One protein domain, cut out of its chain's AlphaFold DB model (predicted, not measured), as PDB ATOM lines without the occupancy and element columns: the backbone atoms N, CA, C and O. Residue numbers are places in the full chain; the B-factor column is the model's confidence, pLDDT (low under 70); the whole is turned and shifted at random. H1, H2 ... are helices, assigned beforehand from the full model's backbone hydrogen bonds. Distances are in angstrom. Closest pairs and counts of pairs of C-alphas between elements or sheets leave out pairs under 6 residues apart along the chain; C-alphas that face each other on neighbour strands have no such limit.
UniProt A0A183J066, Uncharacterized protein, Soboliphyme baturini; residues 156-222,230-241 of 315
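What this domain is: This is residues 156 to 222 and 230 to 241 of the 315 residues of an uncharacterized protein of Soboliphyme baturini (UniProt A0A183J066). Two long helices, H1 and H4, run nearly parallel, and H3 meets the beginning of H4 steeply. H5 packs on H3, short H2 on H1. The printed part, 79 residues with five named helices, H1 to H5 in order, and no named strand, is all helix and compact: radius of gyration of the C-alphas 12.3 A, spans 34 by 33 by 24 A.

How they stand to each other: H1, residues 162 to 176, touches H4, residues 208 to 220, the same way at a shallow tilt of 16 degrees; their closest C-alphas, Phe 168 and Lys 208, are 6.1 A apart. H1 touches H2, residues 188 to 191, closest at C-alphas 169 and 190, 6.7 A. With residues 208 to 211 alone, H4 touches H3, residues 195 to 203, at a steep tilt of 63 degrees, closest at C-alphas 211 and 201, 5.6 A. H3 touches H5, residues 230 to 239, closest at C-alphas 196 and 236, 5.6 A. Every O i to N i+4 pair is within hydrogen-bond range in H3, H4 and H5, 10 of 11 in H1; H2 is too short.

Where its parts are: H1, 21.0 A long, begins at C-alpha 162 (4.543, 50.248, -29.403); H4 spans 18.5 A; H5 ends at C-alpha 239 (19.921, 36.915, -29.118).

The domain as a whole: Residues 223 to 229 are cut out, C-alphas 222 and 230 being 17.2 A apart. The H1 to H2 link is long. Residues 230 to 241 are among those under pLDDT 70.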
ATOM      1  N   LYS A 156       8.095  43.778 -39.541       90.94
ATOM      2  CA  LYS A 156       7.236  44.790 -40.169       90.94
ATOM      3  C   LYS A 156       6.843  45.832 -39.120       90.94
ATOM      4  O   LYS A 156       6.242  45.478 -38.106       90.94
ATOM      5  N   CYS A 157       7.147  47.102 -39.376       87.69
ATOM      6  CA  CYS A 157       6.905  48.193 -38.426       87.69
ATOM      7  C   CYS A 157       5.434  48.633 -38.353       87.69
ATOM      8  O   CYS A 157       4.978  49.052 -37.293       87.69
ATOM      9  N   ASP A 158       4.668  48.478 -39.435       89.50
ATOM     10  CA  ASP A 158       3.346  49.115 -39.561       89.50
ATOM     11  C   ASP A 158       2.197  48.320 -38.924       89.50
ATOM     12  O   ASP A 158       1.058  48.776 -38.856       89.50
ATOM     13  N   VAL A 159       2.474  47.102 -38.455       90.06
ATOM     14  CA  VAL A 159       1.428  46.165 -38.018       90.06
ATOM     15  C   VAL A 159       1.016  46.401 -36.563       90.06
ATOM     16  O   VAL A 159      -0.125  46.117 -36.179       90.06
ATOM     17  N   LEU A 160       1.927  46.894 -35.719       90.19
ATOM     18  CA  LEU A 160       1.722  46.912 -34.275       90.19
ATOM     19  C   LEU A 160       2.204  48.212 -33.628       90.19
ATOM     20  O   LEU A 160       3.347  48.614 -33.788       90.19
ATOM     21  N   ASN A 161       1.333  48.828 -32.823       91.81
ATOM     22  CA  ASN A 161       1.701  49.982 -32.005       91.81
ATOM     23  C   ASN A 161       2.634  49.561 -30.852       91.81
ATOM     24  O   ASN A 161       2.469  48.480 -30.275       91.81
ATOM     25  N   GLU A 162       3.539  50.448 -30.452       90.06
ATOM     26  CA  GLU A 162       4.543  50.248 -29.403       90.06
ATOM     27  C   GLU A 162       3.926  49.742 -28.089       90.06
ATOM     28  O   GLU A 162       4.388  48.765 -27.505       90.06
ATOM     29  N   GLN A 163       2.786  50.301 -27.669       91.00
ATOM     30  CA  GLN A 163       2.093  49.870 -26.447       91.00
ATOM     31  C   GLN A 163       1.690  48.387 -26.465       91.00
ATOM     32  O   GLN A 163       1.660  47.730 -25.423       91.00
ATOM     33  N   LYS A 164       1.345  47.842 -27.639       92.06
ATOM     34  CA  LYS A 164       0.989  46.424 -27.780       92.06
ATOM     35  C   LYS A 164       2.240  45.542 -27.718       92.06
ATOM     36  O   LYS A 164       2.159  44.465 -27.130       92.06
ATOM     37  N   VAL A 165       3.369  46.014 -28.254       91.81
ATOM     38  CA  VAL A 165       4.681  45.355 -28.120       91.81
ATOM     39  C   VAL A 165       5.084  45.301 -26.648       91.81
ATOM     40  O   VAL A 165       5.324  44.215 -26.128       91.81
ATOM     41  N   VAL A 166       5.038  46.430 -25.933       91.19
ATOM     42  CA  VAL A 166       5.371  46.504 -24.497       91.19
ATOM     43  C   VAL A 166       4.491  45.561 -23.671       91.19
ATOM     44  O   VAL A 166       4.993  44.782 -22.862       91.19
ATOM     45  N   LYS A 167       3.173  45.545 -23.918       92.19
ATOM     46  CA  LYS A 167       2.240  44.610 -23.257       92.19
ATOM     47  C   LYS A 167       2.537  43.140 -23.554       92.19
ATOM     48  O   LYS A 167       2.157  42.281 -22.756       92.19
ATOM     49  N   PHE A 168       3.103  42.825 -24.716       92.88
ATOM     50  CA  PHE A 168       3.554  41.476 -25.037       92.88
ATOM     51  C   PHE A 168       4.856  41.150 -24.300       92.88
ATOM     52  O   PHE A 168       4.907  40.114 -23.646       92.88
ATOM     53  N   LEU A 169       5.845  42.046 -24.321       90.12
ATOM     54  CA  LEU A 169       7.131  41.850 -23.646       90.12
ATOM     55  C   LEU A 169       6.973  41.665 -22.129       90.12
ATOM     56  O   LEU A 169       7.599  40.781 -21.553       90.12
ATOM     57  N   ILE A 170       6.077  42.421 -21.485       89.38
ATOM     58  CA  ILE A 170       5.747  42.230 -20.061       89.38
ATOM     59  C   ILE A 170       5.279  40.794 -19.790       89.38
ATOM     60  O   ILE A 170       5.759  40.149 -18.861       89.38
ATOM     61  N   GLU A 171       4.361  40.276 -20.607       89.56
ATOM     62  CA  GLU A 171       3.841  38.916 -20.436       89.56
ATOM     63  C   GLU A 171       4.890  37.855 -20.779       89.56
ATOM     64  O   GLU A 171       5.018  36.864 -20.063       89.56
ATOM     65  N   TYR A 172       5.678  38.088 -21.829       88.12
ATOM     66  CA  TYR A 172       6.798  37.244 -22.233       88.12
ATOM     67  C   TYR A 172       7.793  37.044 -21.077       88.12
ATOM     68  O   TYR A 172       8.082  35.909 -20.696       88.12
ATOM     69  N   TYR A 173       8.240  38.130 -20.439       83.12
ATOM     70  CA  TYR A 173       9.162  38.053 -19.304       83.12
ATOM     71  C   TYR A 173       8.528  37.459 -18.047       83.12
ATOM     72  O   TYR A 173       9.198  36.718 -17.332       83.12
ATOM     73  N   GLN A 174       7.246  37.721 -17.789       84.12
ATOM     74  CA  GLN A 174       6.542  37.113 -16.656       84.12
ATOM     75  C   GLN A 174       6.448  35.583 -16.792       84.12
ATOM     76  O   GLN A 174       6.466  34.875 -15.787       84.12
ATOM     77  N   ILE A 175       6.365  35.066 -18.024       83.81
ATOM     78  CA  ILE A 175       6.382  33.623 -18.303       83.81
ATOM     79  C   ILE A 175       7.783  33.037 -18.098       83.81
ATOM     80  O   ILE A 175       7.905  31.952 -17.534       83.81
ATOM     81  N   LEU A 176       8.835  33.740 -18.529       78.88
ATOM     82  CA  LEU A 176      10.220  33.293 -18.338       78.88
ATOM     83  C   LEU A 176      10.657  33.329 -16.869       78.88
ATOM     84  O   LEU A 176      11.406  32.460 -16.423       78.88
ATOM     85  N   TYR A 177      10.176  34.317 -16.116       75.19
ATOM     86  CA  TYR A 177      10.542  34.556 -14.725       75.19
ATOM     87  C   TYR A 177       9.290  34.592 -13.836       75.19
ATOM     88  O   TYR A 177       8.937  35.635 -13.293       75.19
ATOM     89  N   PRO A 178       8.618  33.451 -13.605       71.12
ATOM     90  CA  PRO A 178       7.361  33.421 -12.852       71.12
ATOM     91  C   PRO A 178       7.501  33.899 -11.399       71.12
ATOM     92  O   PRO A 178       6.512  34.284 -10.784       71.12
ATOM     93  N   ARG A 179       8.725  33.891 -10.851       65.38
ATOM     94  CA  ARG A 179       9.046  34.358  -9.494       65.38
ATOM     95  C   ARG A 179       9.374  35.855  -9.406       65.38
ATOM     96  O   ARG A 179       9.545  36.351  -8.297       65.38
ATOM     97  N   SER A 180       9.500  36.576 -10.524       66.50
ATOM     98  CA  SER A 180       9.779  38.016 -10.484       66.50
ATOM     99  C   SER A 180       8.522  38.815 -10.115       66.50
ATOM    100  O   SER A 180       7.419  38.414 -10.505       66.50
ATOM    101  N   PRO A 181       8.661  39.962  -9.417       74.00
ATOM    102  CA  PRO A 181       7.539  40.862  -9.165       74.00
ATOM    103  C   PRO A 181       6.890  41.308 -10.480       74.00
ATOM    104  O   PRO A 181       7.537  41.307 -11.532       74.00
ATOM    105  N   LYS A 182       5.610  41.703 -10.411       76.38
ATOM    106  CA  LYS A 182       4.850  42.151 -11.586       76.38
ATOM    107  C   LYS A 182       5.628  43.233 -12.331       76.38
ATOM    108  O   LYS A 182       5.948  44.284 -11.773       76.38
ATOM    109  N   LEU A 183       5.918  42.960 -13.596       76.69
ATOM    110  CA  LEU A 183       6.725  43.842 -14.422       76.69
ATOM    111  C   LEU A 183       5.906  45.061 -14.871       76.69
ATOM    112  O   LEU A 183       4.834  44.921 -15.458       76.69
ATOM    113  N   SER A 184       6.420  46.259 -14.596       78.94
ATOM    114  CA  SER A 184       5.879  47.526 -15.108       78.94
ATOM    115  C   SER A 184       6.523  47.890 -16.450       78.94
ATOM    116  O   SER A 184       7.637  47.448 -16.739       78.94
ATOM    117  N   SER A 185       5.869  48.755 -17.233       74.19
ATOM    118  CA  SER A 185       6.402  49.328 -18.479       74.19
ATOM    119  C   SER A 185       7.764  50.017 -18.303       74.19
ATOM    120  O   SER A 185       8.519  50.113 -19.261       74.19
ATOM    121  N   SER A 186       8.106  50.461 -17.088       71.81
ATOM    122  CA  SER A 186       9.400  51.092 -16.775       71.81
ATOM    123  C   SER A 186      10.490  50.102 -16.342       71.81
ATOM    124  O   SER A 186      11.562  50.517 -15.902       71.81
ATOM    125  N   SER A 187      10.236  48.794 -16.401       74.31
ATOM    126  CA  SER A 187      11.194  47.795 -15.928       74.31
ATOM    127  C   SER A 187      12.445  47.729 -16.799       74.31
ATOM    128  O   SER A 187      12.353  47.616 -18.019       74.31
ATOM    129  N   ARG A 188      13.622  47.670 -16.159       68.38
ATOM    130  CA  ARG A 188      14.928  47.499 -16.824       68.38
ATOM    131  C   ARG A 188      15.006  46.266 -17.728       68.38
ATOM    132  O   ARG A 188      15.793  46.265 -18.665       68.38
ATOM    133  N   LEU A 189      14.200  45.233 -17.468       65.94
ATOM    134  CA  LEU A 189      14.151  44.039 -18.317       65.94
ATOM    135  C   LEU A 189      13.569  44.334 -19.705       65.94
ATOM    136  O   LEU A 189      14.018  43.747 -20.678       65.94
ATOM    137  N   LEU A 190      12.632  45.279 -19.821       68.81
ATOM    138  CA  LEU A 190      12.022  45.648 -21.105       68.81
ATOM    139  C   LEU A 190      12.968  46.437 -22.018       68.81
ATOM    140  O   LEU A 190      12.715  46.524 -23.212       68.81
ATOM    141  N   TYR A 191      14.047  46.987 -21.457       66.50
ATOM    142  CA  TYR A 191      15.091  47.706 -22.191       66.50
ATOM    143  C   TYR A 191      16.262  46.805 -22.598       66.50
ATOM    144  O   TYR A 191      17.284  47.306 -23.064       66.50
ATOM    145  N   ARG A 192      16.164  45.491 -22.366       72.31
ATOM    146  CA  ARG A 192      17.129  44.540 -22.918       72.31
ATOM    147  C   ARG A 192      16.813  44.281 -24.386       72.31
ATOM    148  O   ARG A 192      15.645  44.282 -24.770       72.31
ATOM    149  N   ASP A 193      17.866  44.057 -25.168       71.12
ATOM    150  CA  ASP A 193      17.756  43.689 -26.576       71.12
ATOM    151  C   ASP A 193      17.157  42.276 -26.670       71.12
ATOM    152  O   ASP A 193      17.797  41.264 -26.417       71.12
ATOM    153  N   ASP A 194      15.849  42.320 -26.896       78.38
ATOM    154  CA  ASP A 194      14.799  41.311 -26.922       78.38
ATOM    155  C   ASP A 194      14.602  40.403 -28.142       78.38
ATOM    156  O   ASP A 194      13.447  40.036 -28.387       78.38
ATOM    157  N   GLU A 195      15.564  40.236 -29.062       83.50
ATOM    158  CA  GLU A 195      15.204  40.024 -30.484       83.50
ATOM    159  C   GLU A 195      14.425  38.723 -30.730       83.50
ATOM    160  O   GLU A 195      13.558  38.673 -31.606       83.50
ATOM    161  N   TYR A 196      14.641  37.695 -29.904       83.38
ATOM    162  CA  TYR A 196      13.852  36.462 -29.952       83.38
ATOM    163  C   TYR A 196      12.372  36.693 -29.616       83.38
ATOM    164  O   TYR A 196      11.492  36.130 -30.271       83.38
ATOM    165  N   ALA A 197      12.071  37.539 -28.628       87.62
ATOM    166  CA  ALA A 197      10.696  37.870 -28.270       87.62
ATOM    167  C   ALA A 197       9.984  38.559 -29.445       87.62
ATOM    168  O   ALA A 197       8.851  38.211 -29.789       87.62
ATOM    169  N   LEU A 198      10.669  39.495 -30.108       90.19
ATOM    170  CA  LEU A 198      10.141  40.184 -31.286       90.19
ATOM    171  C   LEU A 198       9.989  39.233 -32.478       90.19
ATOM    172  O   LEU A 198       8.962  39.257 -33.157       90.19
ATOM    173  N   TYR A 199      10.948  38.335 -32.694       88.94
ATOM    174  CA  TYR A 199      10.852  37.321 -33.739       88.94
ATOM    175  C   TYR A 199       9.653  36.386 -33.530       88.94
ATOM    176  O   TYR A 199       8.898  36.135 -34.469       88.94
ATOM    177  N   LEU A 200       9.403  35.932 -32.297       89.19
ATOM    178  CA  LEU A 200       8.202  35.154 -31.974       89.19
ATOM    179  C   LEU A 200       6.918  35.913 -32.312       89.19
ATOM    180  O   LEU A 200       5.965  35.337 -32.844       89.19
ATOM    181  N   LEU A 201       6.890  37.213 -32.021       92.56
ATOM    182  CA  LEU A 201       5.749  38.053 -32.344       92.56
ATOM    183  C   LEU A 201       5.557  38.169 -33.861       92.56
ATOM    184  O   LEU A 201       4.433  37.983 -34.329       92.56
ATOM    185  N   HIS A 202       6.630  38.373 -34.629       91.69
ATOM    186  CA  HIS A 202       6.593  38.367 -36.093       91.69
ATOM    187  C   HIS A 202       6.085  37.025 -36.643       91.69
ATOM    188  O   HIS A 202       5.109  36.997 -37.395       91.69
ATOM    189  N   LYS A 203       6.666  35.909 -36.187       89.50
ATOM    190  CA  LYS A 203       6.307  34.547 -36.612       89.50
ATOM    191  C   LYS A 203       4.850  34.192 -36.305       89.50
ATOM    192  O   LYS A 203       4.202  33.494 -37.074       89.50
ATOM    193  N   SER A 204       4.305  34.714 -35.208       91.31
ATOM    194  CA  SER A 204       2.890  34.547 -34.848       91.31
ATOM    195  C   SER A 204       1.912  35.380 -35.694       91.31
ATOM    196  O   SER A 204       0.709  35.392 -35.413       91.31
ATOM    197  N   GLY A 205       2.407  36.138 -36.678       91.94
ATOM    198  CA  GLY A 205       1.611  37.106 -37.427       91.94
ATOM    199  C   GLY A 205       1.149  38.276 -36.554       91.94
ATOM    200  O   GLY A 205       0.022  38.744 -36.704       91.94
ATOM    201  N   TYR A 206       1.985  38.715 -35.607       93.62
ATOM    202  CA  TYR A 206       1.716  39.803 -34.653       93.62
ATOM    203  C   TYR A 206       0.547  39.545 -33.689       93.62
ATOM    204  O   TYR A 206       0.004  40.468 -33.073       93.62
ATOM    205  N   LYS A 207       0.170  38.276 -33.498       93.19
ATOM    206  CA  LYS A 207      -0.899  37.867 -32.582       93.19
ATOM    207  C   LYS A 207      -0.316  37.470 -31.229       93.19
ATOM    208  O   LYS A 207       0.089  36.329 -31.018       93.19
ATOM    209  N   LYS A 208      -0.398  38.390 -30.262       93.38
ATOM    210  CA  LYS A 208       0.078  38.210 -28.875       93.38
ATOM    211  C   LYS A 208      -0.280  36.843 -28.262       93.38
ATOM    212  O   LYS A 208       0.592  36.175 -27.719       93.38
ATOM    213  N   ARG A 209      -1.549  36.417 -28.351       93.50
ATOM    214  CA  ARG A 209      -2.012  35.146 -27.752       93.50
ATOM    215  C   ARG A 209      -1.317  33.931 -28.371       93.50
ATOM    216  O   ARG A 209      -0.954  33.018 -27.645       93.50
ATOM    217  N   VAL A 210      -1.107  33.948 -29.687       93.44
ATOM    218  CA  VAL A 210      -0.455  32.855 -30.422       93.44
ATOM    219  C   VAL A 210       1.028  32.784 -30.055       93.44
ATOM    220  O   VAL A 210       1.515  31.707 -29.725       93.44
ATOM    221  N   ALA A 211       1.718  33.929 -30.015       92.06
ATOM    222  CA  ALA A 211       3.121  34.002 -29.599       92.06
ATOM    223  C   ALA A 211       3.339  33.463 -28.174       92.06
ATOM    224  O   ALA A 211       4.258  32.683 -27.932       92.06
ATOM    225  N   VAL A 212       2.466  33.837 -27.233       90.81
ATOM    226  CA  VAL A 212       2.520  33.354 -25.844       90.81
ATOM    227  C   VAL A 212       2.259  31.850 -25.750       90.81
ATOM    228  O   VAL A 212       2.969  31.156 -25.022       90.81
ATOM    229  N   SER A 213       1.265  31.330 -26.471       90.75
ATOM    230  CA  SER A 213       0.997  29.887 -26.501       90.75
ATOM    231  C   SER A 213       2.201  29.106 -27.021       90.75
ATOM    232  O   SER A 213       2.586  28.111 -26.410       90.75
ATOM    233  N   TYR A 214       2.841  29.600 -28.084       87.62
ATOM    234  CA  TYR A 214       4.049  28.995 -28.638       87.62
ATOM    235  C   TYR A 214       5.199  28.977 -27.620       87.62
ATOM    236  O   TYR A 214       5.799  27.930 -27.385       87.62
ATOM    237  N   LEU A 215       5.447  30.100 -26.936       85.38
ATOM    238  CA  LEU A 215       6.452  30.176 -25.871       85.38
ATOM    239  C   LEU A 215       6.192  29.149 -24.759       85.38
ATOM    240  O   LEU A 215       7.112  28.461 -24.324       85.38
ATOM    241  N   LYS A 216       4.943  29.026 -24.296       85.25
ATOM    242  CA  LYS A 216       4.577  28.070 -23.238       85.25
ATOM    243  C   LYS A 216       4.775  26.624 -23.680       85.25
ATOM    244  O   LYS A 216       5.301  25.834 -22.904       85.25
ATOM    245  N   GLN A 217       4.398  26.292 -24.913       83.50
ATOM    246  CA  GLN A 217       4.612  24.961 -25.478       83.50
ATOM    247  C   GLN A 217       6.104  24.609 -25.508       83.50
ATOM    248  O   GLN A 217       6.478  23.531 -25.055       83.50
ATOM    249  N   GLN A 218       6.956  25.541 -25.945       75.94
ATOM    250  CA  GLN A 218       8.409  25.354 -25.951       75.94
ATOM    251  C   GLN A 218       8.997  25.128 -24.551       75.94
ATOM    252  O   GLN A 218       9.936  24.354 -24.394       75.94
ATOM    253  N   LEU A 219       8.470  25.810 -23.529       75.75
ATOM    254  CA  LEU A 219       8.919  25.637 -22.142       75.75
ATOM    255  C   LEU A 219       8.409  24.333 -21.512       75.75
ATOM    256  O   LEU A 219       9.045  23.819 -20.593       75.75
ATOM    257  N   ALA A 220       7.274  23.811 -21.982       74.75
ATOM    258  CA  ALA A 220       6.649  22.598 -21.459       74.75
ATOM    259  C   ALA A 220       7.256  21.305 -22.025       74.75
ATOM    260  O   ALA A 220       7.205  20.271 -21.362       74.75
ATOM    261  N   THR A 221       7.828  21.330 -23.233       65.44
ATOM    262  CA  THR A 221       8.450  20.145 -23.836       65.44
ATOM    263  C   THR A 221       9.841  19.888 -23.240       65.44
ATOM    264  O   THR A 221      10.743  20.705 -23.439       65.44
ATOM    265  N   PRO A 222      10.075  18.755 -22.546       50.47
ATOM    266  CA  PRO A 222      11.418  18.370 -22.137       50.47
ATOM    267  C   PRO A 222      12.214  18.014 -23.393       50.47
ATOM    268  O   PRO A 222      11.834  17.111 -24.138       50.47
ATOM    269  N   SER A 230      15.191  25.331 -36.732       54.59
ATOM    270  CA  SER A 230      16.602  25.753 -36.750       54.59
ATOM    271  C   SER A 230      16.755  27.267 -36.597       54.59
ATOM    272  O   SER A 230      17.600  27.747 -35.840       54.59
ATOM    273  N   ASP A 231      15.843  28.023 -37.208       53.25
ATOM    274  CA  ASP A 231      15.821  29.482 -37.160       53.25
ATOM    275  C   ASP A 231      15.509  30.019 -35.760       53.25
ATOM    276  O   ASP A 231      16.059  31.029 -35.325       53.25
ATOM    277  N   LEU A 232      14.628  29.348 -35.017       52.84
ATOM    278  CA  LEU A 232      14.284  29.738 -33.649       52.84
ATOM    279  C   LEU A 232      15.410  29.418 -32.671       52.84
ATOM    280  O   LEU A 232      15.636  30.196 -31.742       52.84
ATOM    281  N   VAL A 233      16.122  28.311 -32.879       54.78
ATOM    282  CA  VAL A 233      17.322  27.973 -32.101       54.78
ATOM    283  C   VAL A 233      18.432  28.966 -32.401       54.78
ATOM    284  O   VAL A 233      19.032  29.487 -31.465       54.78
ATOM    285  N   ALA A 234      18.654  29.287 -33.676       50.47
ATOM    286  CA  ALA A 234      19.650  30.254 -34.115       50.47
ATOM    287  C   ALA A 234      19.381  31.645 -33.529       50.47
ATOM    288  O   ALA A 234      20.276  32.217 -32.914       50.47
ATOM    289  N   VAL A 235      18.146  32.155 -33.609       49.97
ATOM    290  CA  VAL A 235      17.784  33.456 -33.017       49.97
ATOM    291  C   VAL A 235      17.861  33.399 -31.492       49.97
ATOM    292  O   VAL A 235      18.451  34.277 -30.880       49.97
ATOM    293  N   ARG A 236      17.358  32.348 -30.831       55.25
ATOM    294  CA  ARG A 236      17.490  32.211 -29.367       55.25
ATOM    295  C   ARG A 236      18.955  32.150 -28.927       55.25
ATOM    296  O   ARG A 236      19.295  32.677 -27.871       55.25
ATOM    297  N   GLN A 237      19.814  31.498 -29.699       51.25
ATOM    298  CA  GLN A 237      21.231  31.327 -29.386       51.25
ATOM    299  C   GLN A 237      22.074  32.556 -29.756       51.25
ATOM    300  O   GLN A 237      23.079  32.809 -29.096       51.25
ATOM    301  N   ALA A 238      21.649  33.333 -30.753       46.97
ATOM    302  CA  ALA A 238      22.258  34.603 -31.137       46.97
ATOM    303  C   ALA A 238      21.832  35.763 -30.218       46.97
ATOM    304  O   ALA A 238      22.657  36.605 -29.877       46.97
ATOM    305  N   CYS A 239      20.568  35.779 -29.789       43.31
ATOM    306  CA  CYS A 239      19.921  36.915 -29.118       43.31
ATOM    307  C   CYS A 239      19.772  36.733 -27.606       43.31
ATOM    308  O   CYS A 239      19.493  37.672 -26.876       43.31
ATOM    309  N   CYS A 240      19.988  35.521 -27.095       44.69
ATOM    310  CA  CYS A 240      20.070  35.271 -25.666       44.69
ATOM    311  C   CYS A 240      21.530  34.922 -25.340       44.69
ATOM    312  O   CYS A 240      21.905  33.748 -25.429       44.69
ATOM    313  N   PRO A 241      22.367  35.885 -24.895       43.53
ATOM    314  CA  PRO A 241      23.731  35.595 -24.433       43.53
ATOM    315  C   PRO A 241      23.759  34.582 -23.272       43.53
ATOM    316  O   PRO A 241      24.805  34.042 -22.922       43.53
TER     317      PRO A 241